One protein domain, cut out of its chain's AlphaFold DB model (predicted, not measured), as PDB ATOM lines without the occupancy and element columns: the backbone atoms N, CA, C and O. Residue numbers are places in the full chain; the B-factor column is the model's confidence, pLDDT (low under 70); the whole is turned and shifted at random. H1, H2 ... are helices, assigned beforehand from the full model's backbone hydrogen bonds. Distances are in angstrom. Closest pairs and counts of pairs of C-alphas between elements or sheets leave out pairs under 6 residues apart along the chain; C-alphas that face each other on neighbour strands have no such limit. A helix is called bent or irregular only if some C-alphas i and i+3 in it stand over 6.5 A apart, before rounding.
ATOM      1  N   LEU A   4     -32.251  29.759 -31.994       55.28
ATOM      2  CA  LEU A   4     -31.177  28.766 -32.132       55.28
ATOM      3  C   LEU A   4     -31.574  27.521 -32.952       55.28
ATOM      4  O   LEU A   4     -30.767  27.096 -33.779       55.28
ATOM      5  N   PRO A   5     -32.797  26.958 -32.818       56.19
ATOM      6  CA  PRO A   5     -33.183  25.790 -33.610       56.19
ATOM      7  C   PRO A   5     -33.301  26.111 -35.109       56.19
ATOM      8  O   PRO A   5     -32.967  25.279 -35.949       56.19
ATOM      9  N   PHE A   6     -33.715  27.338 -35.453       53.19
ATOM     10  CA  PHE A   6     -33.785  27.806 -36.842       53.19
ATOM     11  C   PHE A   6     -32.389  27.946 -37.466       53.19
ATOM     12  O   PHE A   6     -32.183  27.513 -38.598       53.19
ATOM     13  N   GLY A   7     -31.411  28.466 -36.713       52.75
ATOM     14  CA  GLY A   7     -30.020  28.577 -37.167       52.75
ATOM     15  C   GLY A   7     -29.358  27.224 -37.467       52.75
ATOM     16  O   GLY A   7     -28.600  27.114 -38.429       52.75
ATOM     17  N   LEU A   8     -29.693  26.176 -36.704       56.81
ATOM     18  CA  LEU A   8     -29.211  24.809 -36.945       56.81
ATOM     19  C   LEU A   8     -29.905  24.135 -38.140       56.81
ATOM     20  O   LEU A   8     -29.242  23.458 -38.923       56.81
ATOM     21  N   ALA A   9     -31.211  24.358 -38.333       55.78
ATOM     22  CA  ALA A   9     -31.974  23.771 -39.441       55.78
ATOM     23  C   ALA A   9     -31.617  24.366 -40.819       55.78
ATOM     24  O   ALA A   9     -31.757  23.702 -41.846       55.78
ATOM     25  N   VAL A  10     -31.146  25.616 -40.851       52.75
ATOM     26  CA  VAL A  10     -30.818  26.350 -42.084       52.75
ATOM     27  C   VAL A  10     -29.347  26.176 -42.496       52.75
ATOM     28  O   VAL A  10     -28.991  26.419 -43.655       52.75
ATOM     29  N   ALA A  11     -28.495  25.671 -41.594       54.06
ATOM     30  CA  ALA A  11     -27.065  25.470 -41.832       54.06
ATOM     31  C   ALA A  11     -26.762  24.625 -43.084       54.06
ATOM     32  O   ALA A  11     -25.772  24.889 -43.760       54.06
ATOM     33  N   GLY A  12     -27.633  23.667 -43.428       55.41
ATOM     34  CA  GLY A  12     -27.491  22.828 -44.626       55.41
ATOM     35  C   GLY A  12     -27.967  23.468 -45.938       55.41
ATOM     36  O   GLY A  12     -27.657  22.957 -47.010       55.41
ATOM     37  N   VAL A  13     -28.714  24.578 -45.888       56.47
ATOM     38  CA  VAL A  13     -29.319  25.216 -47.078       56.47
ATOM     39  C   VAL A  13     -28.568  26.481 -47.488       56.47
ATOM     40  O   VAL A  13     -28.461  26.779 -48.675       56.47
ATOM     41  N   VAL A  14     -28.011  27.214 -46.524       60.56
ATOM     42  CA  VAL A  14     -27.387  28.526 -46.748       60.56
ATOM     43  C   VAL A  14     -25.968  28.434 -47.322       60.56
ATOM     44  O   VAL A  14     -25.599  29.253 -48.168       60.56
ATOM     45  N   GLY A  15     -25.210  27.399 -46.949       58.91
ATOM     46  CA  GLY A  15     -23.855  27.121 -47.435       58.91
ATOM     47  C   GLY A  15     -22.864  26.810 -46.309       58.91
ATOM     48  O   GLY A  15     -23.075  27.175 -45.153       58.91
ATOM     49  N   ASP A  16     -21.752  26.156 -46.653       61.69
ATOM     50  CA  ASP A  16     -20.820  25.603 -45.658       61.69
ATOM     51  C   ASP A  16     -19.888  26.647 -45.017       61.69
ATOM     52  O   ASP A  16     -19.389  26.443 -43.908       61.69
ATOM     53  N   ARG A  17     -19.675  27.795 -45.677       66.94
ATOM     54  CA  ARG A  17     -18.723  28.837 -45.245       66.94
ATOM     55  C   ARG A  17     -19.342  29.815 -44.239       66.94
ATOM     56  O   ARG A  17     -20.472  30.262 -44.419       66.94
ATOM     57  N   TRP A  18     -18.572  30.216 -43.225       68.75
ATOM     58  CA  TRP A  18     -19.018  31.109 -42.140       68.75
ATOM     59  C   TRP A  18     -19.632  32.445 -42.617       68.75
ATOM     60  O   TRP A  18     -20.721  32.777 -42.152       68.75
ATOM     61  N   PRO A  19     -19.063  33.164 -43.612       66.69
ATOM     62  CA  PRO A  19     -19.676  34.395 -44.120       66.69
ATOM     63  C   PRO A  19     -21.036  34.154 -44.784       66.69
ATOM     64  O   PRO A  19     -21.967  34.934 -44.604       66.69
ATOM     65  N   ALA A  20     -21.182  33.036 -45.504       64.81
ATOM     66  CA  ALA A  20     -22.454  32.658 -46.111       64.81
ATOM     67  C   ALA A  20     -23.507  32.353 -45.038       64.81
ATOM     68  O   ALA A  20     -24.654  32.749 -45.200       64.81
ATOM     69  N   LYS A  21     -23.116  31.725 -43.918       68.69
ATOM     70  CA  LYS A  21     -24.003  31.462 -42.773       68.69
ATOM     71  C   LYS A  21     -24.502  32.744 -42.107       68.69
ATOM     72  O   LYS A  21     -25.688  32.833 -41.808       68.69
ATOM     73  N   VAL A  22     -23.633  33.738 -41.921       71.19
ATOM     74  CA  VAL A  22     -24.009  35.030 -41.318       71.19
ATOM     75  C   VAL A  22     -24.949  35.817 -42.232       71.19
ATOM     76  O   VAL A  22     -26.020  36.228 -41.793       71.19
ATOM     77  N   LEU A  23     -24.605  35.972 -43.515       71.88
ATOM     78  CA  LEU A  23     -25.488  36.654 -44.470       71.88
ATOM     79  C   LEU A  23     -26.804  35.899 -44.680       71.88
ATOM     80  O   LEU A  23     -27.862  36.513 -44.775       71.88
ATOM     81  N   GLY A  24     -26.757  34.569 -44.718       67.12
ATOM     82  CA  GLY A  24     -27.962  33.767 -44.845       67.12
ATOM     83  C   GLY A  24     -28.875  33.907 -43.633       67.12
ATOM     84  O   GLY A  24     -30.080  33.974 -43.822       67.12
ATOM     85  N   ALA A  25     -28.332  34.025 -42.418       71.94
ATOM     86  CA  ALA A  25     -29.126  34.318 -41.225       71.94
ATOM     87  C   ALA A  25     -29.761  35.717 -41.270       71.94
ATOM     88  O   ALA A  25     -30.887  35.883 -40.816       71.94
ATOM     89  N   HIS A  26     -29.072  36.706 -41.847       75.44
ATOM     90  CA  HIS A  26     -29.608  38.061 -42.008       75.44
ATOM     91  C   HIS A  26     -30.788  38.128 -42.992       75.44
ATOM     92  O   HIS A  26     -31.700  38.925 -42.815       75.44
ATOM     93  N   ILE A  27     -30.785  37.267 -44.012       78.19
ATOM     94  CA  ILE A  27     -31.802  37.208 -45.077       78.19
ATOM     95  C   ILE A  27     -32.870  36.120 -44.791       78.19
ATOM     96  O   ILE A  27     -33.729  35.806 -45.619       78.19
ATOM     97  N   LEU A  28     -32.829  35.522 -43.598       79.75
ATOM     98  CA  LEU A  28     -33.769  34.488 -43.188       79.75
ATOM     99  C   LEU A  28     -35.161  35.083 -42.951       79.75
ATOM    100  O   LEU A  28     -35.379  35.801 -41.978       79.75
ATOM    101  N   ILE A  29     -36.106  34.698 -43.802       80.12
ATOM    102  CA  ILE A  29     -37.533  35.013 -43.698       80.12
ATOM    103  C   ILE A  29     -38.340  33.744 -43.992       80.12
ATOM    104  O   ILE A  29     -37.831  32.795 -44.598       80.12
ATOM    105  N   ASP A  30     -39.581  33.670 -43.525       77.81
ATOM    106  CA  ASP A  30     -40.414  32.479 -43.685       77.81
ATOM    107  C   ASP A  30     -40.725  32.179 -45.155       77.81
ATOM    108  O   ASP A  30     -40.768  31.007 -45.539       77.81
ATOM    109  N   GLU A  31     -40.805  33.196 -46.011       80.00
ATOM    110  CA  GLU A  31     -41.006  33.025 -47.448       80.00
ATOM    111  C   GLU A  31     -39.792  32.386 -48.130       80.00
ATOM    112  O   GLU A  31     -39.956  31.468 -48.935       80.00
ATOM    113  N   SER A  32     -38.565  32.802 -47.796       80.50
ATOM    114  CA  SER A  32     -37.352  32.228 -48.396       80.50
ATOM    115  C   SER A  32     -37.156  30.771 -47.974       80.50
ATOM    116  O   SER A  32     -36.739  29.932 -48.781       80.50
ATOM    117  N   VAL A  33     -37.564  30.429 -46.748       78.75
ATOM    118  CA  VAL A  33     -37.620  29.048 -46.249       78.75
ATOM    119  C   VAL A  33     -38.717  28.242 -46.949       78.75
ATOM    120  O   VAL A  33     -38.469  27.100 -47.344       78.75
ATOM    121  N   ALA A  34     -39.910  28.808 -47.142       82.56
ATOM    122  CA  ALA A  34     -41.009  28.149 -47.845       82.56
ATOM    123  C   ALA A  34     -40.649  27.857 -49.313       82.56
ATOM    124  O   ALA A  34     -40.825  26.729 -49.780       82.56
ATOM    125  N   PHE A  35     -40.056  28.825 -50.021       79.12
ATOM    126  CA  PHE A  35     -39.586  28.655 -51.399       79.12
ATOM    127  C   PHE A  35     -38.443  27.645 -51.514       79.12
ATOM    128  O   PHE A  35     -38.425  26.848 -52.455       79.12
ATOM    129  N   ALA A  36     -37.507  27.641 -50.563       80.56
ATOM    130  CA  ALA A  36     -36.449  26.640 -50.520       80.56
ATOM    131  C   ALA A  36     -37.024  25.229 -50.321       80.56
ATOM    132  O   ALA A  36     -36.675  24.315 -51.069       80.56
ATOM    133  N   ARG A  37     -37.963  25.064 -49.377       78.31
ATOM    134  CA  ARG A  37     -38.632  23.781 -49.098       78.31
ATOM    135  C   ARG A  37     -39.450  23.267 -50.276       78.31
ATOM    136  O   ARG A  37     -39.394  22.076 -50.566       78.31
ATOM    137  N   ALA A  38     -40.128  24.150 -51.008       81.44
ATOM    138  CA  ALA A  38     -40.860  23.787 -52.222       81.44
ATOM    139  C   ALA A  38     -39.954  23.209 -53.332       81.44
ATOM    140  O   ALA A  38     -40.447  22.593 -54.275       81.44
ATOM    141  N   ARG A  39     -38.628  23.405 -53.249       77.31
ATOM    142  CA  ARG A  39     -37.643  22.922 -54.230       77.31
ATOM    143  C   ARG A  39     -36.838  21.700 -53.765       77.31
ATOM    144  O   ARG A  39     -35.957  21.272 -54.510       77.31
ATOM    145  N   GLY A  40     -37.146  21.119 -52.601       74.06
ATOM    146  CA  GLY A  40     -36.485  19.915 -52.080       74.06
ATOM    147  C   GLY A  40     -35.147  20.204 -51.391       74.06
ATOM    148  O   GLY A  40     -35.041  21.151 -50.616       74.06
ATOM    149  N   SER A  41     -34.121  19.386 -51.641       72.56
ATOM    150  CA  SER A  41     -32.782  19.525 -51.043       72.56
ATOM    151  C   SER A  41     -31.701  19.859 -52.084       72.56
ATOM    152  O   SER A  41     -31.872  19.679 -53.291       72.56
ATOM    153  N   GLY A  42     -30.568  20.396 -51.619       76.94
ATOM    154  CA  GLY A  42     -29.389  20.654 -52.451       76.94
ATOM    155  C   GLY A  42     -29.363  22.023 -53.145       76.94
ATOM    156  O   GLY A  42     -29.946  23.009 -52.688       76.94
ATOM    157  N   ALA A  43     -28.637  22.109 -54.265       77.94
ATOM    158  CA  ALA A  43     -28.301  23.382 -54.916       77.94
ATOM    159  C   ALA A  43     -29.522  24.195 -55.388       77.94
ATOM    160  O   ALA A  43     -29.462  25.425 -55.437       77.94
ATOM    161  N   ARG A  44     -30.633  23.529 -55.723       78.25
ATOM    162  CA  ARG A  44     -31.864  24.176 -56.207       78.25
ATOM    163  C   ARG A  44     -32.623  24.879 -55.077       78.25
ATOM    164  O   ARG A  44     -33.066  26.008 -55.269       78.25
ATOM    165  N   ALA A  45     -32.682  24.258 -53.899       77.62
ATOM    166  CA  ALA A  45     -33.233  24.856 -52.684       77.62
ATOM    167  C   ALA A  45     -32.389  26.047 -52.210       77.62
ATOM    168  O   ALA A  45     -32.934  27.107 -51.913       77.62
ATOM    169  N   ARG A  46     -31.053  25.919 -52.251       77.69
ATOM    170  CA  ARG A  46     -30.137  27.026 -51.935       77.69
ATOM    171  C   ARG A  46     -30.320  28.215 -52.876       77.69
ATOM    172  O   ARG A  46     -30.383  29.350 -52.420       77.69
ATOM    173  N   ARG A  47     -30.413  27.974 -54.188       82.25
ATOM    174  CA  ARG A  47     -30.675  29.050 -55.158       82.25
ATOM    175  C   ARG A  47     -31.998  29.743 -54.854       82.25
ATOM    176  O   ARG A  47     -31.989  30.958 -54.751       82.25
ATOM    177  N   ALA A  48     -33.076  28.982 -54.641       82.00
ATOM    178  CA  ALA A  48     -34.391  29.534 -54.321       82.00
ATOM    179  C   ALA A  48     -34.377  30.389 -53.045       82.00
ATOM    180  O   ALA A  48     -34.950  31.477 -53.047       82.00
ATOM    181  N   TYR A  49     -33.676  29.938 -52.000       82.69
ATOM    182  CA  TYR A  49     -33.477  30.688 -50.760       82.69
ATOM    183  C   TYR A  49     -32.815  32.049 -51.008       82.69
ATOM    184  O   TYR A  49     -33.368  33.088 -50.661       82.69
ATOM    185  N   TRP A  50     -31.651  32.050 -51.663       83.06
ATOM    186  CA  TRP A  50     -30.883  33.272 -51.892       83.06
ATOM    187  C   TRP A  50     -31.564  34.216 -52.879       83.06
ATOM    188  O   TRP A  50     -31.547  35.420 -52.659       83.06
ATOM    189  N   THR A  51     -32.193  33.702 -53.942       85.25
ATOM    190  CA  THR A  51     -32.906  34.557 -54.899       85.25
ATOM    191  C   THR A  51     -34.114  35.222 -54.261       85.25
ATOM    192  O   THR A  51     -34.281  36.423 -54.422       85.25
ATOM    193  N   SER A  52     -34.942  34.470 -53.527       85.00
ATOM    194  CA  SER A  52     -36.136  35.035 -52.880       85.00
ATOM    195  C   SER A  52     -35.752  36.026 -51.787       85.00
ATOM    196  O   SER A  52     -36.248  37.148 -51.782       85.00
ATOM    197  N   GLY A  53     -34.808  35.653 -50.925       83.94
ATOM    198  CA  GLY A  53     -34.345  36.509 -49.846       83.94
ATOM    199  C   GLY A  53     -33.652  37.785 -50.331       83.94
ATOM    200  O   GLY A  53     -33.947  38.861 -49.820       83.94
ATOM    201  N   LEU A  54     -32.778  37.705 -51.344       86.88
ATOM    202  CA  LEU A  54     -32.111  38.893 -51.887       86.88
ATOM    203  C   LEU A  54     -33.097  39.808 -52.618       86.88
ATOM    204  O   LEU A  54     -33.040  41.017 -52.427       86.88
ATOM    205  N   LEU A  55     -34.021  39.247 -53.409       88.12
ATOM    206  CA  LEU A  55     -35.073  40.035 -54.054       88.12
ATOM    207  C   LEU A  55     -35.897  40.788 -53.009       88.12
ATOM    208  O   LEU A  55     -36.037  42.003 -53.122       88.12
ATOM    209  N   LEU A  56     -36.389  40.099 -51.975       85.69
ATOM    210  CA  LEU A  56     -37.171  40.745 -50.920       85.69
ATOM    211  C   LEU A  56     -36.351  41.795 -50.175       85.69
ATOM    212  O   LEU A  56     -36.850  42.894 -49.965       85.69
ATOM    213  N   PHE A  57     -35.091  41.510 -49.838       86.38
ATOM    214  CA  PHE A  57     -34.214  42.482 -49.189       86.38
ATOM    215  C   PHE A  57     -34.036  43.745 -50.042       86.38
ATOM    216  O   PHE A  57     -34.175  44.858 -49.536       86.38
ATOM    217  N   THR A  58     -33.761  43.597 -51.338       89.94
ATOM    218  CA  THR A  58     -33.592  44.738 -52.242       89.94
ATOM    219  C   THR A  58     -34.891  45.525 -52.388       89.94
ATOM    220  O   THR A  58     -34.889  46.726 -52.142       89.94
ATOM    221  N   PHE A  59     -36.008  44.867 -52.713       90.75
ATOM    222  CA  PHE A  59     -37.303  45.539 -52.860       90.75
ATOM    223  C   PHE A  59     -37.760  46.216 -51.568       90.75
ATOM    224  O   PHE A  59     -38.312  47.311 -51.627       90.75
ATOM    225  N   TRP A  60     -37.490  45.605 -50.412       88.12
ATOM    226  CA  TRP A  60     -37.793  46.187 -49.110       88.12
ATOM    227  C   TRP A  60     -37.016  47.481 -48.877       88.12
ATOM    228  O   TRP A  60     -37.614  48.514 -48.595       88.12
ATOM    229  N   ASN A  61     -35.691  47.454 -49.041       92.19
ATOM    230  CA  ASN A  61     -34.862  48.640 -48.826       92.19
ATOM    231  C   ASN A  61     -35.178  49.740 -49.846       92.19
ATOM    232  O   ASN A  61     -35.327  50.899 -49.468       92.19
ATOM    233  N   THR A  62     -35.338  49.391 -51.126       91.75
ATOM    234  CA  THR A  62     -35.720  50.358 -52.161       91.75
ATOM    235  C   THR A  62     -37.100  50.945 -51.883       91.75
ATOM    236  O   THR A  62     -37.254  52.159 -51.935       91.75
ATOM    237  N   GLY A  63     -38.087  50.119 -51.532       86.50
ATOM    238  CA  GLY A  63     -39.430  50.573 -51.173       86.50
ATOM    239  C   GLY A  63     -39.437  51.470 -49.936       86.50
ATOM    240  O   GLY A  63     -40.115  52.491 -49.939       86.50
ATOM    241  N   ALA A  64     -38.639  51.150 -48.915       87.56
ATOM    242  CA  ALA A  64     -38.500  51.973 -47.718       87.56
ATOM    243  C   ALA A  64     -37.864  53.336 -48.030       87.56
ATOM    244  O   ALA A  64     -38.389  54.366 -47.616       87.56
ATOM    245  N   VAL A  65     -36.776  53.359 -48.809       89.62
ATOM    246  CA  VAL A  65     -36.128  54.609 -49.238       89.62
ATOM    247  C   VAL A  65     -37.081  55.445 -50.091       89.62
ATOM    248  O   VAL A  65     -37.263  56.627 -49.815       89.62
ATOM    249  N   LEU A  66     -37.740  54.838 -51.082       85.69
ATOM    250  CA  LEU A  66     -38.745  55.517 -51.900       85.69
ATOM    251  C   LEU A  66     -39.914  56.026 -51.054       85.69
ATOM    252  O   LEU A  66     -40.383  57.132 -51.288       85.69
ATOM    253  N   GLY A  67     -40.355  55.261 -50.056       81.69
ATOM    254  CA  GLY A  67     -41.415  55.655 -49.134       81.69
ATOM    255  C   GLY A  67     -41.032  56.861 -48.280       81.69
ATOM    256  O   GLY A  67     -41.832  57.778 -48.139       81.69
ATOM    257  N   VAL A  68     -39.798  56.907 -47.768       83.94
ATOM    258  CA  VAL A  68     -39.284  58.068 -47.020       83.94
ATOM    259  C   VAL A  68     -39.172  59.296 -47.923       83.94
ATOM    260  O   VAL A  68     -39.594  60.377 -47.525       83.94
ATOM    261  N   LEU A  69     -38.646  59.135 -49.141       82.50
ATOM    262  CA  LEU A  69     -38.490  60.234 -50.101       82.50
ATOM    263  C   LEU A  69     -39.833  60.754 -50.635       82.50
ATOM    264  O   LEU A  69     -39.994  61.952 -50.830       82.50
ATOM    265  N   ALA A  70     -40.800  59.868 -50.873       78.38
ATOM    266  CA  ALA A  70     -42.147  60.256 -51.273       78.38
ATOM    267  C   ALA A  70     -42.905  60.895 -50.100       78.38
ATOM    268  O   ALA A  70     -43.580  61.902 -50.283       78.38
ATOM    269  N   GLY A  71     -42.759  60.349 -48.891       72.00
ATOM    270  CA  GLY A  71     -43.398  60.864 -47.682       72.00
ATOM    271  C   GLY A  71     -42.882  62.240 -47.263       72.00
ATOM    272  O   GLY A  71     -43.668  63.064 -46.812       72.00
ATOM    273  N   SER A  72     -41.594  62.536 -47.468       71.75
ATOM    274  CA  SER A  72     -41.026  63.860 -47.175       71.75
ATOM    275  C   SER A  72     -41.486  64.959 -48.141       71.75
ATOM    276  O   SER A  72     -41.338  66.139 -47.829       71.75
ATOM    277  N   ALA A  73     -42.064  64.587 -49.287       67.56
ATOM    278  CA  ALA A  73     -42.637  65.507 -50.266       67.56
ATOM    279  C   ALA A  73     -44.153  65.731 -50.087       67.56
ATOM    280  O   ALA A  73     -44.727  66.547 -50.807       67.56
ATOM    281  N   VAL A  74     -44.809  65.022 -49.157       64.94
ATOM    282  CA  VAL A  74     -46.259  65.093 -48.920       64.94
ATOM    283  C   VAL A  74     -46.550  65.976 -47.696       64.94
ATOM    284  O   VAL A  74     -46.234  65.576 -46.577       64.94
TER     285      VAL A  74
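This is residues 4 to 74 of the 151 residues of the protein "AzlC family ABC transporter permease" of Pseudonocardiales bacterium (UniProt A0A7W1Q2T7). The domain is a small head of short helices, H1, H2 and H3, gathered about the first part of one long helix, H4, whose residues 58 to 71 stick out as a straight arm. In the head, H3 and H4 form a helical hairpin, and H1 packs on residues 45 to 50 of H4 and on H2. The printed part has 71 residues, with four named helices in the order H1, H2, H3, H4 and no named strand: the class is all helix. The whole is loose, with a radius of gyration of the C-alphas of 14.7 A and spans of 47 by 23 by 19 A, the arm making the length.

H1, residues 4 to 14, touches H2, residues 18 to 26, at a steep tilt of 64 degrees, opposite ways; their closest C-alphas, of Val 14 and Gly 24, are 5.6 A apart. H1 touches H4, residues 43 to 71, with the C-alphas of Val 13 and Arg 46 closest at 5.2 A; the tilt is steep at 70.0 degrees, only just short of about perpendicular. H2 is close to H4 but not clearly touching, Gly 24 to Trp 50 being the closest C-alphas at 7.6 A. H3, residues 30 to 37, and H4 form the hairpin, at a shallow tilt of 23 degrees, opposite ways; the closest C-alphas, of Ala 36 and Ala 45, are 4.3 A apart. H1 and H3 are near each other; H2 and H3 are apart. Every O i to N i+4 pair is within hydrogen-bond range in H2, H3 and H4, but 5 of 7 in H1.

H1 begins at C-alpha 4, (-31.177, 28.766, -32.132), and is 15.1 A long; it is only just irregular, C-alphas 9 and 12 being 6.9 A apart. H2 is 12.7 A long and H3 10.4 A. H4 runs 41.1 A from C-alpha 43, (-28.301, 23.382, -54.916), to C-alpha 71, (-43.398, 60.864, -47.682).

The C-alphas farthest apart, of Gly 42 and Val 74, are 47.7 A apart. The printed part has no cut, and its three links are tight. The model's pLDDT is under 70 at residues 4 to 21, 24 and 73 to 74.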